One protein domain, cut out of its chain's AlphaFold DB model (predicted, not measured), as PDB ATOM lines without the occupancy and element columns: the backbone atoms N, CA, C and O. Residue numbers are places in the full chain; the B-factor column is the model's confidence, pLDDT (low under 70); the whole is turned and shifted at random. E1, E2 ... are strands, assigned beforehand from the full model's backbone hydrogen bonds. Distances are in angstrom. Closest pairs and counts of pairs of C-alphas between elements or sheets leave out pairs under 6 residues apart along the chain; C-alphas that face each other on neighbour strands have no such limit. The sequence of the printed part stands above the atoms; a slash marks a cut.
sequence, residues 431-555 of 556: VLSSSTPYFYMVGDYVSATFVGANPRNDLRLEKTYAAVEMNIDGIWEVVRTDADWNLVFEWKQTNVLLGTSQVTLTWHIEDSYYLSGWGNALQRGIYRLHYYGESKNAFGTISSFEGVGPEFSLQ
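Overview. This is residues 431 to 555 of the 556 residues of the protein "Neutral ceramidase" of Aspergillus flavus (strain ATCC 200026 / FGSC A1120 / IAM 13836 / NRRL 3357 / JCM 12722 / SRRC 167) (UniProt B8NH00). What does one see first? An elongated sandwich, two twisted sheets face to face with their strands crossed at 40 degrees: E1, E2, E6 and E5 make one layer, and E3, E4, E7, E8 and E9 the other, with the long E7 running through it. What is it made of? The 125 printed residues hold nine named strands, E1 to E9 along the chain, and no named helix: all strand. The first sheet has the order E1 - E2 - E6 - E5, all antiparallel; the second is branched, its neighbours antiparallel too. The whole is compact, with a radius of gyration of the C-alphas of 15.4 A and spans of 49 by 30 by 28 A.

Along the chain. Where is the first strand? E1, residues 431 to 434, begins at C-alpha 431 (-47.539, 17.310, -45.760). Which strands follow? E2 is residues 445 to 452, E3 466 to 472, E4 475 to 481, E5 487 to 495, E6 500 to 508, E7 525 to 536, E8 542 to 548 and E9 552 to 554, ending at C-alpha 554 (-47.653, 0.301, -34.483). From first to last C-alpha, E7 measures 36.1 A and E6 26.8 A.

Arrangement. What joins the first sheet? N 432 and O 449 of the hairpin E1 and E2, N 448 and O 505 of E2 and E6, and N 490 and O 504 of the hairpin E5 and E6 are within hydrogen-bond range, at 2.8, 3.0 and 2.9 A. What is beside E7? E3 lies on one side, with N 469 and O 528 2.9 A apart; E8 and E9 lie on the other side, with N 533 and O 545 3.0 A and N 527 and O 552 2.8 A apart. E4 forms a hairpin with E3, N 470 and O 477 being 2.8 A apart. Where do the sheets come near? The closest C-alphas of E3 and E5 are those of Ala 466 and Phe 489, 6.4 A apart.

Size, cuts and confidence. How large is it? The two farthest C-alphas, those of Ser 516 and Phe 539, are 50.6 A apart, and the printed part has no cut. Which links are long, and where is confidence low? E2 to E3, 13 residues, and E6 to E7, 16 residues, are long links; residues 511 to 521 have pLDDT under 70.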
ATOM      1  N   VAL A 431     -47.420  18.695 -45.277       98.31
ATOM      2  CA  VAL A 431     -47.539  17.310 -45.760       98.31
ATOM      3  C   VAL A 431     -48.239  17.294 -47.122       98.31
ATOM      4  O   VAL A 431     -49.391  17.703 -47.249       98.31
ATOM      5  N   LEU A 432     -47.554  16.779 -48.139       97.75
ATOM      6  CA  LEU A 432     -48.066  16.593 -49.500       97.75
ATOM      7  C   LEU A 432     -48.756  15.235 -49.675       97.75
ATOM      8  O   LEU A 432     -49.770  15.130 -50.362       97.75
ATOM      9  N   SER A 433     -48.200  14.193 -49.060       97.00
ATOM     10  CA  SER A 433     -48.741  12.833 -49.091       97.00
ATOM     11  C   SER A 433     -48.213  12.015 -47.919       97.00
ATOM     12  O   SER A 433     -47.154  12.314 -47.375       97.00
ATOM     13  N   SER A 434     -48.928  10.959 -47.541       95.25
ATOM     14  CA  SER A 434     -48.484   9.997 -46.527       95.25
ATOM     15  C   SER A 434     -48.996   8.600 -46.850       95.25
ATOM     16  O   SER A 434     -49.955   8.445 -47.611       95.25
ATOM     17  N   SER A 435     -48.336   7.591 -46.293       89.38
ATOM     18  CA  SER A 435     -48.749   6.198 -46.413       89.38
ATOM     19  C   SER A 435     -50.081   5.944 -45.701       89.38
ATOM     20  O   SER A 435     -50.375   6.506 -44.647       89.38
ATOM     21  N   THR A 436     -50.883   5.055 -46.279       80.94
ATOM     22  CA  THR A 436     -52.131   4.528 -45.715       80.94
ATOM     23  C   THR A 436     -51.984   3.010 -45.659       80.94
ATOM     24  O   THR A 436     -51.623   2.444 -46.695       80.94
ATOM     25  N   PRO A 437     -52.263   2.322 -44.540       80.62
ATOM     26  CA  PRO A 437     -53.259   2.650 -43.507       80.62
ATOM     27  C   PRO A 437     -52.697   3.337 -42.244       80.62
ATOM     28  O   PRO A 437     -51.536   3.703 -42.187       80.62
ATOM     29  N   TYR A 438     -53.542   3.538 -41.223       87.50
ATOM     30  CA  TYR A 438     -53.130   4.045 -39.900       87.50
ATOM     31  C   TYR A 438     -52.385   2.992 -39.059       87.50
ATOM     32  O   TYR A 438     -51.648   3.354 -38.152       87.50
ATOM     33  N   PHE A 439     -52.585   1.698 -39.327       92.81
ATOM     34  CA  PHE A 439     -52.005   0.601 -38.549       92.81
ATOM     35  C   PHE A 439     -50.869  -0.065 -39.310       92.81
ATOM     36  O   PHE A 439     -51.090  -0.531 -40.424       92.81
ATOM     37  N   TYR A 440     -49.709  -0.173 -38.677       93.19
ATOM     38  CA  TYR A 440     -48.537  -0.833 -39.237       93.19
ATOM     39  C   TYR A 440     -48.036  -1.933 -38.307       93.19
ATOM     40  O   TYR A 440     -48.300  -1.914 -37.100       93.19
ATOM     41  N   MET A 441     -47.317  -2.883 -38.883       90.44
ATOM     42  CA  MET A 441     -46.629  -3.971 -38.208       90.44
ATOM     43  C   MET A 441     -45.125  -3.891 -38.475       90.44
ATOM     44  O   MET A 441     -44.635  -3.119 -39.298       90.44
ATOM     45  N   VAL A 442     -44.386  -4.724 -37.755       86.50
ATOM     46  CA  VAL A 442     -42.984  -5.008 -38.049       86.50
ATOM     47  C   VAL A 442     -42.804  -5.433 -39.514       86.50
ATOM     48  O   VAL A 442     -43.538  -6.288 -40.006       86.50
ATOM     49  N   GLY A 443     -41.803  -4.860 -40.185       85.06
ATOM     50  CA  GLY A 443     -41.489  -5.083 -41.598       85.06
ATOM     51  C   GLY A 443     -42.243  -4.169 -42.569       85.06
ATOM     52  O   GLY A 443     -41.905  -4.131 -43.751       85.06
ATOM     53  N   ASP A 444     -43.239  -3.413 -42.097       90.94
ATOM     54  CA  ASP A 444     -43.937  -2.452 -42.947       90.94
ATOM     55  C   ASP A 444     -43.091  -1.196 -43.205       90.94
ATOM     56  O   ASP A 444     -42.191  -0.831 -42.443       90.94
ATOM     57  N   TYR A 445     -43.437  -0.487 -44.277       92.19
ATOM     58  CA  TYR A 445     -42.874   0.817 -44.608       92.19
ATOM     59  C   TYR A 445     -43.897   1.916 -44.327       92.19
ATOM     60  O   TYR A 445     -45.011   1.887 -44.850       92.19
ATOM     61  N   VAL A 446     -43.488   2.921 -43.554       95.44
ATOM     62  CA  VAL A 446     -44.259   4.148 -43.327       95.44
ATOM     63  C   VAL A 446     -43.545   5.299 -44.004       95.44
ATOM     64  O   VAL A 446     -42.355   5.506 -43.777       95.44
ATOM     65  N   SER A 447     -44.261   6.080 -44.808       97.50
ATOM     66  CA  SER A 447     -43.686   7.264 -45.443       97.50
ATOM     67  C   SER A 447     -44.575   8.498 -45.370       97.50
ATOM     68  O   SER A 447     -45.804   8.406 -45.348       97.50
ATOM     69  N   ALA A 448     -43.936   9.665 -45.360       98.38
ATOM     70  CA  ALA A 448     -44.578  10.964 -45.510       98.38
ATOM     71  C   ALA A 448     -43.717  11.873 -46.393       98.38
ATOM     72  O   ALA A 448     -42.497  11.941 -46.236       98.38
ATOM     73  N   THR A 449     -44.362  12.573 -47.321       98.75
ATOM     74  CA  THR A 449     -43.732  13.548 -48.209       98.75
ATOM     75  C   THR A 449     -44.152  14.947 -47.798       98.75
ATOM     76  O   THR A 449     -45.341  15.221 -47.645       98.75
ATOM     77  N   PHE A 450     -43.179  15.838 -47.675       98.81
ATOM     78  CA  PHE A 450     -43.319  17.207 -47.212       98.81
ATOM     79  C   PHE A 450     -42.865  18.190 -48.289       98.81
ATOM     80  O   PHE A 450     -41.995  17.878 -49.109       98.81
ATOM     81  N   VAL A 451     -43.393  19.411 -48.246       98.81
ATOM     82  CA  VAL A 451     -42.778  20.552 -48.929       98.81
ATOM     83  C   VAL A 451     -41.403  20.799 -48.316       98.81
ATOM     84  O   VAL A 451     -41.285  21.062 -47.119       98.81
ATOM     85  N   GLY A 452     -40.365  20.699 -49.142       98.31
ATOM     86  CA  GLY A 452     -38.974  20.726 -48.708       98.31
ATOM     87  C   GLY A 452     -38.209  21.961 -49.163       98.31
ATOM     88  O   GLY A 452     -38.640  22.708 -50.045       98.31
ATOM     89  N   ALA A 453     -37.018  22.111 -48.598       98.50
ATOM     90  CA  ALA A 453     -35.972  23.020 -49.052       98.50
ATOM     91  C   ALA A 453     -34.669  22.240 -49.275       98.50
ATOM     92  O   ALA A 453     -34.557  21.085 -48.860       98.50
ATOM     93  N   ASN A 454     -33.688  22.848 -49.942       98.56
ATOM     94  CA  ASN A 454     -32.411  22.209 -50.237       98.56
ATOM     95  C   ASN A 454     -31.593  21.917 -48.953       98.56
ATOM     96  O   ASN A 454     -31.194  22.858 -48.260       98.56
ATOM     97  N   PRO A 455     -31.242  20.647 -48.659       98.38
ATOM     98  CA  PRO A 455     -30.439  20.270 -47.488       98.38
ATOM     99  C   PRO A 455     -29.052  20.917 -47.415       98.38
ATOM    100  O   PRO A 455     -28.432  20.917 -46.361       98.38
ATOM    101  N   ARG A 456     -28.548  21.504 -48.507       98.19
ATOM    102  CA  ARG A 456     -27.275  22.242 -48.506       98.19
ATOM    103  C   ARG A 456     -27.356  23.601 -47.809       98.19
ATOM    104  O   ARG A 456     -26.316  24.220 -47.604       98.19
ATOM    105  N   ASN A 457     -28.543  24.075 -47.432       98.38
ATOM    106  CA  ASN A 457     -28.665  25.277 -46.603       98.38
ATOM    107  C   ASN A 457     -28.073  25.067 -45.201       98.38
ATOM    108  O   ASN A 457     -27.449  25.980 -44.667       98.38
ATOM    109  N   ASP A 458     -28.208  23.862 -44.643       98.31
ATOM    110  CA  ASP A 458     -27.600  23.449 -43.376       98.31
ATOM    111  C   ASP A 458     -27.406  21.928 -43.379       98.31
ATOM    112  O   ASP A 458     -28.360  21.170 -43.563       98.31
ATOM    113  N   LEU A 459     -26.167  21.485 -43.148       98.50
ATOM    114  CA  LEU A 459     -25.806  20.064 -43.063       98.50
ATOM    115  C   LEU A 459     -26.387  19.362 -41.824       98.50
ATOM    116  O   LEU A 459     -26.361  18.133 -41.717       98.50
ATOM    117  N   ARG A 460     -26.898  20.148 -40.867       98.06
ATOM    118  CA  ARG A 460     -27.462  19.699 -39.594       98.06
ATOM    119  C   ARG A 460     -26.504  18.770 -38.847       98.06
ATOM    120  O   ARG A 460     -26.932  17.764 -38.294       98.06
ATOM    121  N   LEU A 461     -25.210  19.109 -38.856       98.44
ATOM    122  CA  LEU A 461     -24.173  18.357 -38.145       98.44
ATOM    123  C   LEU A 461     -24.526  18.264 -36.660       98.44
ATOM    124  O   LEU A 461     -24.907  19.270 -36.056       98.44
ATOM    125  N   GLU A 462     -24.406  17.062 -36.092       98.31
ATOM    126  CA  GLU A 462     -24.789  16.759 -34.697       98.31
ATOM    127  C   GLU A 462     -26.290  16.986 -34.395       98.31
ATOM    128  O   GLU A 462     -26.703  17.065 -33.238       98.31
ATOM    129  N   LYS A 463     -27.117  17.099 -35.438       98.06
ATOM    130  CA  LYS A 463     -28.581  17.191 -35.389       98.06
ATOM    131  C   LYS A 463     -29.165  16.149 -36.353       98.06
ATOM    132  O   LYS A 463     -28.486  15.208 -36.747       98.06
ATOM    133  N   THR A 464     -30.436  16.305 -36.727       98.38
ATOM    134  CA  THR A 464     -31.115  15.392 -37.650       98.38
ATOM    135  C   THR A 464     -32.030  16.125 -38.630       98.38
ATOM    136  O   THR A 464     -32.596  17.166 -38.283       98.38
ATOM    137  N   TYR A 465     -32.163  15.605 -39.852       98.75
ATOM    138  CA  TYR A 465     -33.178  15.999 -40.835       98.75
ATOM    139  C   TYR A 465     -34.516  15.297 -40.603       98.75
ATOM    140  O   TYR A 465     -35.556  15.838 -40.973       98.75
ATOM    141  N   ALA A 466     -34.494  14.093 -40.033       98.50
ATOM    142  CA  ALA A 466     -35.644  13.207 -39.961       98.50
ATOM    143  C   ALA A 466     -35.684  12.499 -38.613       98.50
ATOM    144  O   ALA A 466     -34.681  11.936 -38.184       98.50
ATOM    145  N   ALA A 467     -36.849  12.476 -37.978       98.31
ATOM    146  CA  ALA A 467     -37.078  11.712 -36.765       98.31
ATOM    147  C   ALA A 467     -38.351  10.869 -36.861       98.31
ATOM    148  O   ALA A 467     -39.319  11.237 -37.531       98.31
ATOM    149  N   VAL A 468     -38.343   9.747 -36.145       97.06
ATOM    150  CA  VAL A 468     -39.560   9.041 -35.740       97.06
ATOM    151  C   VAL A 468     -39.795   9.387 -34.281       97.06
ATOM    152  O   VAL A 468     -38.909   9.191 -33.448       97.06
ATOM    153  N   GLU A 469     -40.987   9.877 -33.970       97.06
ATOM    154  CA  GLU A 469     -41.384  10.216 -32.609       97.06
ATOM    155  C   GLU A 469     -42.476   9.267 -32.123       97.06
ATOM    156  O   GLU A 469     -43.369   8.915 -32.892       97.06
ATOM    157  N   MET A 470     -42.413   8.872 -30.852       95.38
ATOM    158  CA  MET A 470     -43.424   8.076 -30.159       95.38
ATOM    159  C   MET A 470     -44.176   8.949 -29.158       95.38
ATOM    160  O   MET A 470     -43.563   9.737 -28.441       95.38
ATOM    161  N   ASN A 471     -45.493   8.783 -29.074       96.44
ATOM    162  CA  ASN A 471     -46.292   9.395 -28.022       96.44
ATOM    163  C   ASN A 471     -46.206   8.558 -26.737       96.44
ATOM    164  O   ASN A 471     -46.682   7.419 -26.704       96.44
ATOM    165  N   ILE A 472     -45.618   9.132 -25.691       94.38
ATOM    166  CA  ILE A 472     -45.515   8.564 -24.348       94.38
ATOM    167  C   ILE A 472     -46.246   9.522 -23.408       94.38
ATOM    168  O   ILE A 472     -45.795  10.638 -23.159       94.38
ATOM    169  N   ASP A 473     -47.426   9.111 -22.940       93.31
ATOM    170  CA  ASP A 473     -48.271   9.885 -22.020       93.31
ATOM    171  C   ASP A 473     -48.550  11.336 -22.475       93.31
ATOM    172  O   ASP A 473     -48.609  12.270 -21.674       93.31
ATOM    173  N   GLY A 474     -48.747  11.539 -23.784       93.50
ATOM    174  CA  GLY A 474     -49.024  12.849 -24.381       93.50
ATOM    175  C   GLY A 474     -47.780  13.669 -24.741       93.50
ATOM    176  O   GLY A 474     -47.924  14.756 -25.303       93.50
ATOM    177  N   ILE A 475     -46.578  13.159 -24.463       96.38
ATOM    178  CA  ILE A 475     -45.294  13.758 -24.838       96.38
ATOM    179  C   ILE A 475     -44.734  13.009 -26.049       96.38
ATOM    180  O   ILE A 475     -44.760  11.783 -26.096       96.38
ATOM    181  N   TRP A 476     -44.238  13.742 -27.045       96.62
ATOM    182  CA  TRP A 476     -43.583  13.157 -28.214       96.62
ATOM    183  C   TRP A 476     -42.082  13.018 -27.962       96.62
ATOM    184  O   TRP A 476     -41.386  14.020 -27.810       96.62
ATOM    185  N   GLU A 477     -41.594  11.781 -27.929       95.00
ATOM    186  CA  GLU A 477     -40.177  11.464 -27.750       95.00
ATOM    187  C   GLU A 477     -39.569  10.911 -29.037       95.00
ATOM    188  O   GLU A 477     -40.137  10.025 -29.676       95.00
ATOM    189  N   VAL A 478     -38.391  11.410 -29.415       94.50
ATOM    190  CA  VAL A 478     -37.642  10.912 -30.575       94.50
ATOM    191  C   VAL A 478     -37.104   9.514 -30.272       94.50
ATOM    192  O   VAL A 478     -36.302   9.334 -29.359       94.50
ATOM    193  N   VAL A 479     -37.509   8.528 -31.073       92.00
ATOM    194  CA  VAL A 479     -37.076   7.127 -30.941       92.00
ATOM    195  C   VAL A 479     -36.154   6.664 -32.069       92.00
ATOM    196  O   VAL A 479     -35.477   5.645 -31.918       92.00
ATOM    197  N   ARG A 480     -36.143   7.381 -33.199       92.56
ATOM    198  CA  ARG A 480     -35.219   7.184 -34.326       92.56
ATOM    199  C   ARG A 480     -34.839   8.522 -34.935       92.56
ATOM    200  O   ARG A 480     -35.656   9.442 -34.928       92.56
ATOM    201  N   THR A 481     -33.649   8.594 -35.515       96.06
ATOM    202  CA  THR A 481     -33.178   9.752 -36.291       96.06
ATOM    203  C   THR A 481     -32.592   9.324 -37.635       96.06
ATOM    204  O   THR A 481     -32.458   8.136 -37.908       96.06
ATOM    205  N   ASP A 482     -32.207  10.278 -38.484       95.75
ATOM    206  CA  ASP A 482     -31.472  10.037 -39.743       95.75
ATOM    207  C   ASP A 482     -30.063   9.409 -39.570       95.75
ATOM    208  O   ASP A 482     -29.339   9.195 -40.547       95.75
ATOM    209  N   ALA A 483     -29.659   9.104 -38.333       92.88
ATOM    210  CA  ALA A 483     -28.523   8.239 -38.025       92.88
ATOM    211  C   ALA A 483     -28.881   6.741 -38.071       92.88
ATOM    212  O   ALA A 483     -27.985   5.903 -38.206       92.88
ATOM    213  N   ASP A 484     -30.166   6.398 -37.944       90.81
ATOM    214  CA  ASP A 484     -30.654   5.025 -37.946       90.81
ATOM    215  C   ASP A 484     -30.876   4.513 -39.367       90.81
ATOM    216  O   ASP A 484     -31.619   5.099 -40.148       90.81
ATOM    217  N   TRP A 485     -30.288   3.353 -39.671       88.69
ATOM    218  CA  TRP A 485     -30.259   2.757 -41.014       88.69
ATOM    219  C   TRP A 485     -31.620   2.645 -41.715       88.69
ATOM    220  O   TRP A 485     -31.701   2.688 -42.946       88.69
ATOM    221  N   ASN A 486     -32.685   2.443 -40.937       88.62
ATOM    222  CA  ASN A 486     -34.022   2.191 -41.458       88.62
ATOM    223  C   ASN A 486     -34.881   3.452 -41.591       88.62
ATOM    224  O   ASN A 486     -35.999   3.346 -42.094       88.62
ATOM    225  N   LEU A 487     -34.393   4.621 -41.161       94.00
ATOM    226  CA  LEU A 487     -35.043   5.901 -41.419       94.00
ATOM    227  C   LEU A 487     -34.317   6.619 -42.557       94.00
ATOM    228  O   LEU A 487     -33.236   7.176 -42.387       94.00
ATOM    229  N   VAL A 488     -34.941   6.619 -43.727       96.69
ATOM    230  CA  VAL A 488     -34.385   7.215 -44.938       96.69
ATOM    231  C   VAL A 488     -34.959   8.612 -45.148       96.69
ATOM    232  O   VAL A 488     -36.173   8.817 -45.104       96.69
ATOM    233  N   PHE A 489     -34.069   9.565 -45.414       98.62
ATOM    234  CA  PHE A 489     -34.382  10.923 -45.839       98.62
ATOM    235  C   PHE A 489     -34.080  11.068 -47.333       98.62
ATOM    236  O   PHE A 489     -32.928  10.951 -47.747       98.62
ATOM    237  N   GLU A 490     -35.088  11.370 -48.150       98.62
ATOM    238  CA  GLU A 490     -34.934  11.596 -49.590       98.62
ATOM    239  C   GLU A 490     -35.390  13.000 -49.963       98.62
ATOM    240  O   GLU A 490     -36.461  13.452 -49.570       98.62
ATOM    241  N   TRP A 491     -34.607  13.688 -50.777       98.69
ATOM    242  CA  TRP A 491     -34.902  15.015 -51.285       98.69
ATOM    243  C   TRP A 491     -34.979  14.997 -52.806       98.69
ATOM    244  O   TRP A 491     -34.138  14.425 -53.502       98.69
ATOM    245  N   LYS A 492     -35.976  15.700 -53.339       98.12
ATOM    246  CA  LYS A 492     -36.183  15.838 -54.776       98.12
ATOM    247  C   LYS A 492     -36.494  17.281 -55.134       98.12
ATOM    248  O   LYS A 492     -37.507  17.837 -54.708       98.12
ATOM    249  N   GLN A 493     -35.672  17.863 -56.002       96.38
ATOM    250  CA  GLN A 493     -36.008  19.125 -56.651       96.38
ATOM    251  C   GLN A 493     -37.187  18.917 -57.603       96.38
ATOM    252  O   GLN A 493     -37.117  18.083 -58.506       96.38
ATOM    253  N   THR A 494     -38.268  19.672 -57.415       97.19
ATOM    254  CA  THR A 494     -39.463  19.574 -58.266       97.19
ATOM    255  C   THR A 494     -39.461  20.632 -59.361       97.19
ATOM    256  O   THR A 494     -39.926  20.363 -60.466       97.19
ATOM    257  N   ASN A 495     -38.886  21.812 -59.103       95.88
ATOM    258  CA  ASN A 495     -38.697  22.844 -60.115       95.88
ATOM    259  C   ASN A 495     -37.461  23.700 -59.810       95.88
ATOM    260  O   ASN A 495     -37.395  24.373 -58.785       95.88
ATOM    261  N   VAL A 496     -36.493  23.705 -60.729       92.19
ATOM    262  CA  VAL A 496     -35.246  24.476 -60.586       92.19
ATOM    263  C   VAL A 496     -35.496  25.984 -60.659       92.19
ATOM    264  O   VAL A 496     -34.932  26.728 -59.865       92.19
ATOM    265  N   LEU A 497     -36.344  26.436 -61.588       93.00
ATOM    266  CA  LEU A 497     -36.603  27.862 -61.825       93.00
ATOM    267  C   LEU A 497     -37.408  28.499 -60.692       93.00
ATOM    268  O   LEU A 497     -37.195  29.663 -60.372       93.00
ATOM    269  N   LEU A 498     -38.332  27.737 -60.106       94.81
ATOM    270  CA  LEU A 498     -39.164  28.195 -58.993       94.81
ATOM    271  C   LEU A 498     -38.546  27.894 -57.622       94.81
ATOM    272  O   LEU A 498     -39.112  28.311 -56.621       94.81
ATOM    273  N   GLY A 499     -37.432  27.160 -57.556       95.19
ATOM    274  CA  GLY A 499     -36.806  26.775 -56.288       95.19
ATOM    275  C   GLY A 499     -37.663  25.836 -55.430       95.19
ATOM    276  O   GLY A 499     -37.494  25.802 -54.215       95.19
ATOM    277  N   THR A 500     -38.597  25.085 -56.022       97.94
ATOM    278  CA  THR A 500     -39.468  24.172 -55.266       97.94
ATOM    279  C   THR A 500     -38.828  22.795 -55.131       97.94
ATOM    280  O   THR A 500     -38.212  22.267 -56.067       97.94
ATOM    281  N   SER A 501     -39.011  22.172 -53.968       98.56
ATOM    282  CA  SER A 501     -38.554  20.810 -53.702       98.56
ATOM    283  C   SER A 501     -39.481  20.085 -52.731       98.56
ATOM    284  O   SER A 501     -40.341  20.699 -52.098       98.56
ATOM    285  N   GLN A 502     -39.325  18.770 -52.639       98.62
ATOM    286  CA  GLN A 502     -40.032  17.927 -51.681       98.62
ATOM    287  C   GLN A 502     -39.045  17.018 -50.952       98.62
ATOM    288  O   GLN A 502     -38.025  16.625 -51.523       98.62
ATOM    289  N   VAL A 503     -39.380  16.665 -49.716       98.81
ATOM    290  CA  VAL A 503     -38.662  15.674 -48.911       98.81
ATOM    291  C   VAL A 503     -39.589  14.503 -48.645       98.81
ATOM    292  O   VAL A 503     -40.737  14.721 -48.287       98.81
ATOM    293  N   THR A 504     -39.116  13.274 -48.810       98.75
ATOM    294  CA  THR A 504     -39.828  12.065 -48.386       98.75
ATOM    295  C   THR A 504     -39.047  11.411 -47.263       98.75
ATOM    296  O   THR A 504     -37.859  11.135 -47.409       98.75
ATOM    297  N   LEU A 505     -39.718  11.199 -46.136       98.69
ATOM    298  CA  LEU A 505     -39.214  10.385 -45.043       98.69
ATOM    299  C   LEU A 505     -39.824   9.000 -45.175       98.69
ATOM    300  O   LEU A 505     -41.043   8.899 -45.302       98.69
ATOM    301  N   THR A 506     -38.994   7.963 -45.117       97.44
ATOM    302  CA  THR A 506     -39.436   6.568 -45.163       97.44
ATOM    303  C   THR A 506     -38.811   5.811 -44.004       97.44
ATOM    304  O   THR A 506     -37.591   5.690 -43.932       97.44
ATOM    305  N   TRP A 507     -39.638   5.288 -43.103       94.75
ATOM    306  CA  TRP A 507     -39.210   4.391 -42.038       94.75
ATOM    307  C   TRP A 507     -39.601   2.958 -42.387       94.75
ATOM    308  O   TRP A 507     -40.785   2.647 -42.519       94.75
ATOM    309  N   HIS A 508     -38.602   2.093 -42.537       90.88
ATOM    310  CA  HIS A 508     -38.807   0.649 -42.543       90.88
ATOM    311  C   HIS A 508     -38.877   0.172 -41.091       90.88
ATOM    312  O   HIS A 508     -37.884   0.232 -40.362       90.88
ATOM    313  N   ILE A 509     -40.059  -0.248 -40.646       89.81
ATOM    314  CA  ILE A 509     -40.278  -0.645 -39.257       89.81
ATOM    315  C   ILE A 509     -39.492  -1.924 -39.002       89.81
ATOM    316  O   ILE A 509     -39.794  -2.984 -39.546       89.81
ATOM    317  N   GLU A 510     -38.465  -1.811 -38.168       76.00
ATOM    318  CA  GLU A 510     -37.506  -2.883 -37.950       76.00
ATOM    319  C   GLU A 510     -38.134  -4.133 -37.334       76.00
ATOM    320  O   GLU A 510     -39.009  -4.043 -36.469       76.00
ATOM    321  N   ASP A 511     -37.628  -5.304 -37.721       65.00
ATOM    322  CA  ASP A 511     -37.984  -6.568 -37.095       65.00
ATOM    323  C   ASP A 511     -37.133  -6.916 -35.877       65.00
ATOM    324  O   ASP A 511     -36.150  -6.257 -35.530       65.00
ATOM    325  N   SER A 512     -37.541  -7.991 -35.198       50.59
ATOM    326  CA  SER A 512     -36.847  -8.476 -34.010       50.59
ATOM    327  C   SER A 512     -35.375  -8.836 -34.253       50.59
ATOM    328  O   SER A 512     -34.617  -8.859 -33.292       50.59
ATOM    329  N   TYR A 513     -34.939  -9.054 -35.502       45.47
ATOM    330  CA  TYR A 513     -33.542  -9.335 -35.844       45.47
ATOM    331  C   TYR A 513     -32.656  -8.085 -35.692       45.47
ATOM    332  O   TYR A 513     -31.541  -8.179 -35.184       45.47
ATOM    333  N   TYR A 514     -33.187  -6.894 -35.991       50.06
ATOM    334  CA  TYR A 514     -32.569  -5.608 -35.630       50.06
ATOM    335  C   TYR A 514     -32.832  -5.183 -34.164       50.06
ATOM    336  O   TYR A 514     -32.333  -4.141 -33.731       50.06
ATOM    337  N   LEU A 515     -33.609  -5.959 -33.390       48.28
ATOM    338  CA  LEU A 515     -33.989  -5.661 -31.995       48.28
ATOM    339  C   LEU A 515     -33.524  -6.710 -30.961       48.28
ATOM    340  O   LEU A 515     -33.658  -6.465 -29.762       48.28
ATOM    341  N   SER A 516     -32.969  -7.866 -31.348       39.78
ATOM    342  CA  SER A 516     -32.567  -8.913 -30.398       39.78
ATOM    343  C   SER A 516     -31.213  -8.581 -29.766       39.78
ATOM    344  O   SER A 516     -30.177  -9.088 -30.194       39.78
ATOM    345  N   GLY A 517     -31.226  -7.688 -28.769       46.28
ATOM    346  CA  GLY A 517     -30.070  -7.352 -27.923       46.28
ATOM    347  C   GLY A 517     -29.465  -5.950 -28.093       46.28
ATOM    348  O   GLY A 517     -28.339  -5.751 -27.654       46.28
ATOM    349  N   TRP A 518     -30.169  -4.994 -28.718       50.44
ATOM    350  CA  TRP A 518     -29.569  -3.745 -29.222       50.44
ATOM    351  C   TRP A 518     -30.468  -2.516 -28.955       50.44
ATOM    352  O   TRP A 518     -31.313  -2.166 -29.782       50.44
ATOM    353  N   GLY A 519     -30.293  -1.836 -27.813       51.25
ATOM    354  CA  GLY A 519     -31.033  -0.607 -27.471       51.25
ATOM    355  C   GLY A 519     -32.540  -0.788 -27.198       51.25
ATOM    356  O   GLY A 519     -33.051  -1.906 -27.157       51.25
ATOM    357  N   ASN A 520     -33.248   0.324 -26.943       59.62
ATOM    358  CA  ASN A 520     -34.663   0.320 -26.537       59.62
ATOM    359  C   ASN A 520     -35.523  -0.460 -27.541       59.62
ATOM    360  O   ASN A 520     -35.595  -0.103 -28.720       59.62
ATOM    361  N   ALA A 521     -36.183  -1.513 -27.052       67.00
ATOM    362  CA  ALA A 521     -37.083  -2.334 -27.847       67.00
ATOM    363  C   ALA A 521     -38.146  -1.460 -28.524       67.00
ATOM    364  O   ALA A 521     -38.625  -0.482 -27.946       67.00
ATOM    365  N   LEU A 522     -38.512  -1.826 -29.753       80.75
ATOM    366  CA  LEU A 522     -39.659  -1.243 -30.433       80.75
ATOM    367  C   LEU A 522     -40.899  -1.436 -29.546       80.75
ATOM    368  O   LEU A 522     -41.080  -2.508 -28.968       80.75
ATOM    369  N   GLN A 523     -41.723  -0.398 -29.400       86.25
ATOM    370  CA  GLN A 523     -42.868  -0.415 -28.488       86.25
ATOM    371  C   GLN A 523     -44.181  -0.311 -29.259       86.25
ATOM    372  O   GLN A 523     -44.279   0.332 -30.299       86.25
ATOM    373  N   ARG A 524     -45.231  -0.957 -28.754       90.94
ATOM    374  CA  ARG A 524     -46.576  -0.728 -29.278       90.94
ATOM    375  C   ARG A 524     -46.986   0.694 -28.903       90.94
ATOM    376  O   ARG A 524     -46.908   1.055 -27.733       90.94
ATOM    377  N   GLY A 525     -47.469   1.481 -29.860       93.75
ATOM    378  CA  GLY A 525     -47.823   2.867 -29.575       93.75
ATOM    379  C   GLY A 525     -48.291   3.659 -30.783       93.75
ATOM    380  O   GLY A 525     -48.568   3.098 -31.846       93.75
ATOM    381  N   ILE A 526     -48.404   4.969 -30.574       96.44
ATOM    382  CA  ILE A 526     -48.689   5.954 -31.615       96.44
ATOM    383  C   ILE A 526     -47.379   6.657 -31.955       96.44
ATOM    384  O   ILE A 526     -46.648   7.087 -31.065       96.44
ATOM    385  N   TYR A 527     -47.106   6.760 -33.247       96.88
ATOM    386  CA  TYR A 527     -45.888   7.296 -33.818       96.88
ATOM    387  C   TYR A 527     -46.203   8.382 -34.847       96.88
ATOM    388  O   TYR A 527     -47.315   8.439 -35.376       96.88
ATOM    389  N   ARG A 528     -45.221   9.229 -35.156       97.62
ATOM    390  CA  ARG A 528     -45.266  10.167 -36.287       97.62
ATOM    391  C   ARG A 528     -43.874  10.397 -36.872       97.62
ATOM    392  O   ARG A 528     -42.867  10.207 -36.191       97.62
ATOM    393  N   LEU A 529     -43.831  10.821 -38.133       98.50
ATOM    394  CA  LEU A 529     -42.604  11.256 -38.806       98.50
ATOM    395  C   LEU A 529     -42.433  12.768 -38.640       98.50
ATOM    396  O   LEU A 529     -43.397  13.512 -38.819       98.50
ATOM    397  N   HIS A 530     -41.219  13.223 -38.344       98.69
ATOM    398  CA  HIS A 530     -40.895  14.635 -38.163       98.69
ATOM    399  C   HIS A 530     -39.723  15.029 -39.073       98.69
ATOM    400  O   HIS A 530     -38.642  14.447 -39.004       98.69
ATOM    401  N   TYR A 531     -39.954  16.004 -39.949       98.81
ATOM    402  CA  TYR A 531     -38.974  16.609 -40.844       98.81
ATOM    403  C   TYR A 531     -38.481  17.953 -40.294       98.81
ATOM    404  O   TYR A 531     -39.286  18.835 -40.007       98.81
ATOM    405  N   TYR A 532     -37.161  18.139 -40.239       98.81
ATOM    406  CA  TYR A 532     -36.518  19.410 -39.912       98.81
ATOM    407  C   TYR A 532     -35.757  19.967 -41.119       98.81
ATOM    408  O   TYR A 532     -34.881  19.294 -41.676       98.81
ATOM    409  N   GLY A 533     -36.038  21.213 -41.500       98.38
ATOM    410  CA  GLY A 533     -35.451  21.841 -42.682       98.38
ATOM    411  C   GLY A 533     -35.006  23.284 -42.465       98.38
ATOM    412  O   GLY A 533     -35.482  23.984 -41.578       98.38
ATOM    413  N   GLU A 534     -34.094  23.732 -43.327       98.56
ATOM    414  CA  GLU A 534     -33.658  25.125 -43.420       98.56
ATOM    415  C   GLU A 534     -33.913  25.616 -44.849       98.56
ATOM    416  O   GLU A 534     -33.467  24.999 -45.819       98.56
ATOM    417  N   SER A 535     -34.652  26.714 -44.991       98.44
ATOM    418  CA  SER A 535     -34.995  27.311 -46.289       98.44
ATOM    419  C   SER A 535     -34.193  28.577 -46.536       98.44
ATOM    420  O   SER A 535     -33.981  29.353 -45.608       98.44
ATOM    421  N   LYS A 536     -33.767  28.817 -47.779       98.38
ATOM    422  CA  LYS A 536     -33.058  30.038 -48.165       98.38
ATOM    423  C   LYS A 536     -33.938  30.912 -49.047       98.38
ATOM    424  O   LYS A 536     -34.293  30.518 -50.149       98.38
ATOM    425  N   ASN A 537     -34.263  32.127 -48.621       96.12
ATOM    426  CA  ASN A 537     -35.046  33.041 -49.459       96.12
ATOM    427  C   ASN A 537     -34.196  33.690 -50.580       96.12
ATOM    428  O   ASN A 537     -32.969  33.590 -50.593       96.12
ATOM    429  N   ALA A 538     -34.839  34.413 -51.505       93.62
ATOM    430  CA  ALA A 538     -34.167  35.084 -52.630       93.62
ATOM    431  C   ALA A 538     -33.154  36.179 -52.225       93.62
ATOM    432  O   ALA A 538     -32.317  36.569 -53.036       93.62
ATOM    433  N   PHE A 539     -33.202  36.660 -50.977       94.56
ATOM    434  CA  PHE A 539     -32.226  37.598 -50.409       94.56
ATOM    435  C   PHE A 539     -31.061  36.888 -49.699       94.56
ATOM    436  O   PHE A 539     -30.149  37.541 -49.196       94.56
ATOM    437  N   GLY A 540     -31.079  35.553 -49.655       94.31
ATOM    438  CA  GLY A 540     -30.056  34.720 -49.037       94.31
ATOM    439  C   GLY A 540     -30.222  34.484 -47.535       94.31
ATOM    440  O   GLY A 540     -29.338  33.876 -46.938       94.31
ATOM    441  N   THR A 541     -31.320  34.928 -46.914       97.44
ATOM    442  CA  THR A 541     -31.615  34.629 -45.504       97.44
ATOM    443  C   THR A 541     -32.028  33.170 -45.356       97.44
ATOM    444  O   THR A 541     -32.888  32.706 -46.105       97.44
ATOM    445  N   ILE A 542     -31.440  32.479 -44.377       98.19
ATOM    446  CA  ILE A 542     -31.792  31.103 -44.019       98.19
ATOM    447  C   ILE A 542     -32.786  31.122 -42.850       98.19
ATOM    448  O   ILE A 542     -32.633  31.917 -41.921       98.19
ATOM    449  N   SER A 543     -33.834  30.302 -42.911       98.31
ATOM    450  CA  SER A 543     -34.859  30.194 -41.868       98.31
ATOM    451  C   SER A 543     -35.287  28.747 -41.650       98.31
ATOM    452  O   SER A 543     -35.613  28.041 -42.612       98.31
ATOM    453  N   SER A 544     -35.329  28.359 -40.377       98.50
ATOM    454  CA  SER A 544     -35.711  27.027 -39.923       98.50
ATOM    455  C   SER A 544     -37.209  26.804 -40.035       98.50
ATOM    456  O   SER A 544     -37.999  27.707 -39.746       98.50
ATOM    457  N   PHE A 545     -37.598  25.587 -40.383       98.75
ATOM    458  CA  PHE A 545     -38.982  25.139 -40.370       98.75
ATOM    459  C   PHE A 545     -39.064  23.648 -40.024       98.75
ATOM    460  O   PHE A 545     -38.080  22.908 -40.114       98.75
ATOM    461  N   GLU A 546     -40.263  23.218 -39.654       98.69
ATOM    462  CA  GLU A 546     -40.567  21.848 -39.253       98.69
ATOM    463  C   GLU A 546     -41.802  21.351 -40.006       98.69
ATOM    464  O   GLU A 546     -42.714  22.123 -40.302       98.69
ATOM    465  N   GLY A 547     -41.819  20.061 -40.329       98.50
ATOM    466  CA  GLY A 547     -42.959  19.366 -40.914       98.50
ATOM    467  C   GLY A 547     -43.300  18.137 -40.088       98.50
ATOM    468  O   GLY A 547     -42.458  17.262 -39.899       98.50
ATOM    469  N   VAL A 548     -44.536  18.051 -39.606       98.44
ATOM    470  CA  VAL A 548     -45.002  16.929 -38.783       98.44
ATOM    471  C   VAL A 548     -45.997  16.102 -39.589       98.44
ATOM    472  O   VAL A 548     -47.034  16.601 -40.023       98.44
ATOM    473  N   GLY A 549     -45.645  14.840 -39.825       97.12
ATOM    474  CA  GLY A 549     -46.478  13.875 -40.531       97.12
ATOM    475  C   GLY A 549     -47.690  13.436 -39.706       97.12
ATOM    476  O   GLY A 549     -47.743  13.673 -38.497       97.12
ATOM    477  N   PRO A 550     -48.674  12.775 -40.339       96.62
ATOM    478  CA  PRO A 550     -49.812  12.225 -39.620       96.62
ATOM    479  C   PRO A 550     -49.377  11.136 -38.638       96.62
ATOM    480  O   PRO A 550     -48.377  10.443 -38.837       96.62
ATOM    481  N   GLU A 551     -50.173  10.978 -37.586       96.75
ATOM    482  CA  GLU A 551     -49.992   9.911 -36.611       96.75
ATOM    483  C   GLU A 551     -50.344   8.548 -37.216       96.75
ATOM    484  O   GLU A 551     -51.275   8.425 -38.017       96.75
ATOM    485  N   PHE A 552     -49.635   7.515 -36.779       96.12
ATOM    486  CA  PHE A 552     -49.908   6.124 -37.112       96.12
ATOM    487  C   PHE A 552     -49.656   5.230 -35.900       96.12
ATOM    488  O   PHE A 552     -48.896   5.574 -34.999       96.12
ATOM    489  N   SER A 553     -50.310   4.075 -35.846       95.25
ATOM    490  CA  SER A 553     -50.182   3.128 -34.746       95.25
ATOM    491  C   SER A 553     -49.399   1.891 -35.157       95.25
ATOM    492  O   SER A 553     -49.724   1.236 -36.146       95.25
ATOM    493  N   LEU A 554     -48.411   1.534 -34.342       91.81
ATOM    494  CA  LEU A 554     -47.653   0.301 -34.483       91.81
ATOM    495  C   LEU A 554     -48.268  -0.806 -33.621       91.81
ATOM    496  O   LEU A 554     -48.444  -0.631 -32.412       91.81
ATOM    497  N   GLN A 555     -48.578  -1.941 -34.241       85.88
ATOM    498  CA  GLN A 555     -49.104  -3.149 -33.607       85.88
ATOM    499  C   GLN A 555     -47.996  -4.218 -33.661       85.88
ATOM    500  O   GLN A 555     -47.789  -4.824 -34.708       85.88
TER     501      GLN A 555